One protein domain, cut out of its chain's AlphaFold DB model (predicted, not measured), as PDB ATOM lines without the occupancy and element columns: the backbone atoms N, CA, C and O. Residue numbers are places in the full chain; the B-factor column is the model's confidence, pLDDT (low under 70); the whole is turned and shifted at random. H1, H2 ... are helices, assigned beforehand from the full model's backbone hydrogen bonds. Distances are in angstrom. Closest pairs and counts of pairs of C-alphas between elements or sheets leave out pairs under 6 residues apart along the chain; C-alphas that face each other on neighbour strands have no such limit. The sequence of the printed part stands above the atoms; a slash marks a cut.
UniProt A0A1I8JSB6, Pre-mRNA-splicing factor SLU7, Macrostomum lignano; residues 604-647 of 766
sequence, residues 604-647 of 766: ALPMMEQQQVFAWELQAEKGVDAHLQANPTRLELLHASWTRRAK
ATOM      1  N   ALA A 604     -11.040  14.511 -20.524       87.88
ATOM      2  CA  ALA A 604      -9.982  15.364 -19.987       87.88
ATOM      3  C   ALA A 604      -8.691  14.581 -19.678       87.88
ATOM      4  O   ALA A 604      -7.599  15.039 -20.021       87.88
ATOM      5  N   LEU A 605      -8.811  13.386 -19.082       84.56
ATOM      6  CA  LEU A 605      -7.668  12.511 -18.795       84.56
ATOM      7  C   LEU A 605      -6.979  11.985 -20.058       84.56
ATOM      8  O   LEU A 605      -5.777  12.212 -20.186       84.56
ATOM      9  N   PRO A 606      -7.658  11.328 -21.021       86.88
ATOM     10  CA  PRO A 606      -6.985  10.860 -22.229       86.88
ATOM     11  C   PRO A 606      -6.396  12.019 -23.047       86.88
ATOM     12  O   PRO A 606      -5.313  11.874 -23.614       86.88
ATOM     13  N   MET A 607      -7.030  13.194 -23.066       88.44
ATOM     14  CA  MET A 607      -6.466  14.360 -23.748       88.44
ATOM     15  C   MET A 607      -5.188  14.880 -23.062       88.44
ATOM     16  O   MET A 607      -4.176  15.084 -23.735       88.44
ATOM     17  N   MET A 608      -5.187  15.073 -21.736       82.19
ATOM     18  CA  MET A 608      -3.994  15.547 -21.017       82.19
ATOM     19  C   MET A 608      -2.918  14.468 -20.876       82.19
ATOM     20  O   MET A 608      -1.775  14.682 -21.261       82.19
ATOM     21  N   GLU A 609      -3.240  13.312 -20.312       76.69
ATOM     22  CA  GLU A 609      -2.231  12.305 -19.983       76.69
ATOM     23  C   GLU A 609      -1.752  11.537 -21.206       76.69
ATOM     24  O   GLU A 609      -0.577  11.207 -21.283       76.69
ATOM     25  N   GLN A 610      -2.630  11.232 -22.165       81.81
ATOM     26  CA  GLN A 610      -2.245  10.370 -23.286       81.81
ATOM     27  C   GLN A 610      -1.848  11.169 -24.517       81.81
ATOM     28  O   GLN A 610      -0.876  10.806 -25.158       81.81
ATOM     29  N   GLN A 611      -2.548  12.251 -24.868       86.88
ATOM     30  CA  GLN A 611      -2.220  13.016 -26.078       86.88
ATOM     31  C   GLN A 611      -1.203  14.132 -25.821       86.88
ATOM     32  O   GLN A 611      -0.230  14.237 -26.566       86.88
ATOM     33  N   GLN A 612      -1.388  14.955 -24.782       91.69
ATOM     34  CA  GLN A 612      -0.470  16.064 -24.492       91.69
ATOM     35  C   GLN A 612       0.908  15.558 -24.038       91.69
ATOM     36  O   GLN A 612       1.919  16.031 -24.554       91.69
ATOM     37  N   VAL A 613       0.970  14.570 -23.134       92.69
ATOM     38  CA  VAL A 613       2.256  13.960 -22.737       92.69
ATOM     39  C   VAL A 613       2.925  13.286 -23.933       92.69
ATOM     40  O   VAL A 613       4.107  13.514 -24.169       92.69
ATOM     41  N   PHE A 614       2.173  12.548 -24.755       91.44
ATOM     42  CA  PHE A 614       2.709  11.942 -25.976       91.44
ATOM     43  C   PHE A 614       3.255  12.977 -26.968       91.44
ATOM     44  O   PHE A 614       4.279  12.736 -27.604       91.44
ATOM     45  N   ALA A 615       2.611  14.142 -27.099       92.62
ATOM     46  CA  ALA A 615       3.133  15.248 -27.901       92.62
ATOM     47  C   ALA A 615       4.483  15.742 -27.362       92.62
ATOM     48  O   ALA A 615       5.432  15.897 -28.133       92.62
ATOM     49  N   TRP A 616       4.594  15.932 -26.043       92.31
ATOM     50  CA  TRP A 616       5.848  16.326 -25.398       92.31
ATOM     51  C   TRP A 616       6.946  15.274 -25.557       92.31
ATOM     52  O   TRP A 616       8.078  15.636 -25.863       92.31
ATOM     53  N   GLU A 617       6.627  13.986 -25.430       91.62
ATOM     54  CA  GLU A 617       7.573  12.886 -25.658       91.62
ATOM     55  C   GLU A 617       8.060  12.848 -27.113       91.62
ATOM     56  O   GLU A 617       9.259  12.743 -27.373       91.62
ATOM     57  N   LEU A 618       7.154  12.987 -28.086       90.38
ATOM     58  CA  LEU A 618       7.515  13.043 -29.506       90.38
ATOM     59  C   LEU A 618       8.433  14.225 -29.826       90.38
ATOM     60  O   LEU A 618       9.372  14.073 -30.615       90.38
ATOM     61  N   GLN A 619       8.162  15.381 -29.223       90.25
ATOM     62  CA  GLN A 619       8.954  16.584 -29.418       90.25
ATOM     63  C   GLN A 619      10.324  16.469 -28.739       90.25
ATOM     64  O   GLN A 619      11.333  16.801 -29.359       90.25
ATOM     65  N   ALA A 620      10.378  15.956 -27.507       91.44
ATOM     66  CA  ALA A 620      11.606  15.838 -26.725       91.44
ATOM     67  C   ALA A 620      12.536  14.720 -27.224       91.44
ATOM     68  O   ALA A 620      13.739  14.941 -27.349       91.44
ATOM     69  N   GLU A 621      12.009  13.528 -27.523       89.44
ATOM     70  CA  GLU A 621      12.830  12.360 -27.880       89.44
ATOM     71  C   GLU A 621      13.112  12.249 -29.378       89.44
ATOM     72  O   GLU A 621      14.188  11.811 -29.784       89.44
ATOM     73  N   LYS A 622      12.124  12.581 -30.220       85.38
ATOM     74  CA  LYS A 622      12.180  12.325 -31.669       85.38
ATOM     75  C   LYS A 622      12.253  13.594 -32.506       85.38
ATOM     76  O   LYS A 622      12.396  13.487 -33.722       85.38
ATOM     77  N   GLY A 623      12.125  14.769 -31.886       88.62
ATOM     78  CA  GLY A 623      12.093  16.054 -32.584       88.62
ATOM     79  C   GLY A 623      10.944  16.173 -33.590       88.62
ATOM     80  O   GLY A 623      11.033  16.959 -34.531       88.62
ATOM     81  N   VAL A 624       9.885  15.366 -33.448       88.06
ATOM     82  CA  VAL A 624       8.732  15.418 -34.352       88.06
ATOM     83  C   VAL A 624       7.834  16.559 -33.901       88.06
ATOM     84  O   VAL A 624       7.261  16.499 -32.817       88.06
ATOM     85  N   ASP A 625       7.686  17.572 -34.753       85.38
ATOM     86  CA  ASP A 625       6.828  18.727 -34.488       85.38
ATOM     87  C   ASP A 625       5.339  18.355 -34.634       85.38
ATOM     88  O   ASP A 625       4.704  18.504 -35.686       85.38
ATOM     89  N   ALA A 626       4.799  17.749 -33.578       85.56
ATOM     90  CA  ALA A 626       3.396  17.411 -33.418       85.56
ATOM     91  C   ALA A 626       2.894  18.050 -32.119       85.56
ATOM     92  O   ALA A 626       3.317  17.676 -31.031       85.56
ATOM     93  N   HIS A 627       1.983  19.011 -32.246       90.56
ATOM     94  CA  HIS A 627       1.466  19.800 -31.131       90.56
ATOM     95  C   HIS A 627      -0.047  19.620 -31.036       90.56
ATOM     96  O   HIS A 627      -0.729  19.668 -32.062       90.56
ATOM     97  N   LEU A 628      -0.583  19.470 -29.822       91.19
ATOM     98  CA  LEU A 628      -2.009  19.208 -29.606       91.19
ATOM     99  C   LEU A 628      -2.889  20.342 -30.148       91.19
ATOM    100  O   LEU A 628      -3.848  20.089 -30.858       91.19
ATOM    101  N   GLN A 629      -2.538  21.596 -29.872       91.75
ATOM    102  CA  GLN A 629      -3.317  22.760 -30.310       91.75
ATOM    103  C   GLN A 629      -3.081  23.136 -31.780       91.75
ATOM    104  O   GLN A 629      -4.027  23.519 -32.460       91.75
ATOM    105  N   ALA A 630      -1.843  23.045 -32.282       91.94
ATOM    106  CA  ALA A 630      -1.538  23.469 -33.651       91.94
ATOM    107  C   ALA A 630      -1.931  22.410 -34.692       91.94
ATOM    108  O   ALA A 630      -2.445  22.751 -35.750       91.94
ATOM    109  N   ASN A 631      -1.711  21.126 -34.384       91.69
ATOM    110  CA  ASN A 631      -1.957  20.002 -35.286       91.69
ATOM    111  C   ASN A 631      -2.687  18.846 -34.557       91.69
ATOM    112  O   ASN A 631      -2.142  17.734 -34.495       91.69
ATOM    113  N   PRO A 632      -3.910  19.067 -34.026       91.31
ATOM    114  CA  PRO A 632      -4.619  18.099 -33.178       91.31
ATOM    115  C   PRO A 632      -4.864  16.764 -33.879       91.31
ATOM    116  O   PRO A 632      -4.518  15.708 -33.358       91.31
ATOM    117  N   THR A 633      -5.388  16.800 -35.105       93.00
ATOM    118  CA  THR A 633      -5.741  15.594 -35.871       93.00
ATOM    119  C   THR A 633      -4.512  14.779 -36.262       93.00
ATOM    120  O   THR A 633      -4.522  13.551 -36.217       93.00
ATOM    121  N   ARG A 634      -3.406  15.450 -36.608       92.00
ATOM    122  CA  ARG A 634      -2.130  14.785 -36.896       92.00
ATOM    123  C   ARG A 634      -1.599  14.077 -35.653       92.00
ATOM    124  O   ARG A 634      -1.163  12.933 -35.760       92.00
ATOM    125  N   LEU A 635      -1.628  14.743 -34.500       91.50
ATOM    126  CA  LEU A 635      -1.205  14.157 -33.231       91.50
ATOM    127  C   LEU A 635      -2.098  12.973 -32.841       91.50
ATOM    128  O   LEU A 635      -1.578  11.928 -32.456       91.50
ATOM    129  N   GLU A 636      -3.413  13.092 -33.009       90.62
ATOM    130  CA  GLU A 636      -4.366  12.018 -32.732       90.62
ATOM    131  C   GLU A 636      -4.111  10.792 -33.618       90.62
ATOM    132  O   GLU A 636      -4.017   9.674 -33.113       90.62
ATOM    133  N   LEU A 637      -3.910  10.977 -34.928       93.62
ATOM    134  CA  LEU A 637      -3.574   9.879 -35.843       93.62
ATOM    135  C   LEU A 637      -2.245   9.214 -35.469       93.62
ATOM    136  O   LEU A 637      -2.127   7.984 -35.509       93.62
ATOM    137  N   LEU A 638      -1.245  10.006 -35.072       91.56
ATOM    138  CA  LEU A 638       0.026   9.490 -34.573       91.56
ATOM    139  C   LEU A 638      -0.179   8.685 -33.285       91.56
ATOM    140  O   LEU A 638       0.313   7.556 -33.210       91.56
ATOM    141  N   HIS A 639      -0.958   9.195 -32.333       91.44
ATOM    142  CA  HIS A 639      -1.277   8.528 -31.071       91.44
ATOM    143  C   HIS A 639      -2.083   7.236 -31.289       91.44
ATOM    144  O   HIS A 639      -1.757   6.190 -30.729       91.44
ATOM    145  N   ALA A 640      -3.073   7.242 -32.184       92.56
ATOM    146  CA  ALA A 640      -3.847   6.064 -32.577       92.56
ATOM    147  C   ALA A 640      -2.969   5.006 -33.266       92.56
ATOM    148  O   ALA A 640      -3.077   3.802 -33.009       92.56
ATOM    149  N   SER A 641      -2.047   5.441 -34.132       92.56
ATOM    150  CA  SER A 641      -1.085   4.541 -34.771       92.56
ATOM    151  C   SER A 641      -0.112   3.935 -33.752       92.56
ATOM    152  O   SER A 641       0.205   2.744 -33.832       92.56
ATOM    153  N   TRP A 642       0.318   4.730 -32.769       89.94
ATOM    154  CA  TRP A 642       1.218   4.325 -31.698       89.94
ATOM    155  C   TRP A 642       0.539   3.342 -30.750       89.94
ATOM    156  O   TRP A 642       1.047   2.238 -30.581       89.94
ATOM    157  N   THR A 643      -0.654   3.649 -30.240       90.56
ATOM    158  CA  THR A 643      -1.439   2.744 -29.384       90.56
ATOM    159  C   THR A 643      -1.762   1.429 -30.094       90.56
ATOM    160  O   THR A 643      -1.617   0.354 -29.508       90.56
ATOM    161  N   ARG A 644      -2.120   1.458 -31.388       91.88
ATOM    162  CA  ARG A 644      -2.327   0.235 -32.186       91.88
ATOM    163  C   ARG A 644      -1.040  -0.590 -32.310       91.88
ATOM    164  O   ARG A 644      -1.097  -1.820 -32.232       91.88
ATOM    165  N   ARG A 645       0.121   0.047 -32.498       90.88
ATOM    166  CA  ARG A 645       1.431  -0.633 -32.522       90.88
ATOM    167  C   ARG A 645       1.821  -1.172 -31.143       90.88
ATOM    168  O   ARG A 645       2.254  -2.319 -31.065       90.88
ATOM    169  N   ALA A 646       1.604  -0.403 -30.081       90.12
ATOM    170  CA  ALA A 646       1.861  -0.789 -28.700       90.12
ATOM    171  C   ALA A 646       1.036  -2.021 -28.307       90.12
ATOM    172  O   ALA A 646       1.604  -3.010 -27.853       90.12
ATOM    173  N   LYS A 647      -0.271  -2.042 -28.613       91.69
ATOM    174  CA  LYS A 647      -1.141  -3.216 -28.402       91.69
ATOM    175  C   LYS A 647      -0.635  -4.457 -29.148       91.69
ATOM    176  O   LYS A 647      -0.589  -5.540 -28.572       91.69
TER     177      LYS A 647
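This is residues 604 to 647 of the 766 residues of the protein "Pre-mRNA-splicing factor SLU7" of Macrostomum lignano (UniProt A0A1I8JSB6). Two helices cross nearly at right angles, H2 passing over H1 with residues 635 to 639 and its far end leading away from H1; the loop of residues 623 to 631 folds the chain back from the end of H1 to the start of H2. The printed part has 44 residues with two named helices, H1 then H2, no named strand, and is all helix. It is compact, with a radius of gyration of the C-alphas of 9.6 A and spans of 24 by 24 by 16 A.

Look first at H1, residues 604 to 622, which touches H2, residues 632 to 647, with residues 611 to 615 alone. The closest C-alphas are those of Gln 611 and His 639, 6.8 A apart. Their lines are about perpendicular, at 87 degrees. Every O i to N i+4 pair is within hydrogen-bond range in H2, and 12 of 15 in H1.

Find C-alpha 604 at (-9.982, 15.364, -19.987); from there H1 runs 25.2 A to C-alpha 622. H2 runs 22.1 A to C-alpha 647 at (-1.141, -3.216, -28.402).

The C-alphas of Ala 630 and Lys 647 are the two farthest apart, 27.2 A. The link is short, nine residues, and the printed part has no cut. No printed residue is under 70 in pLDDT.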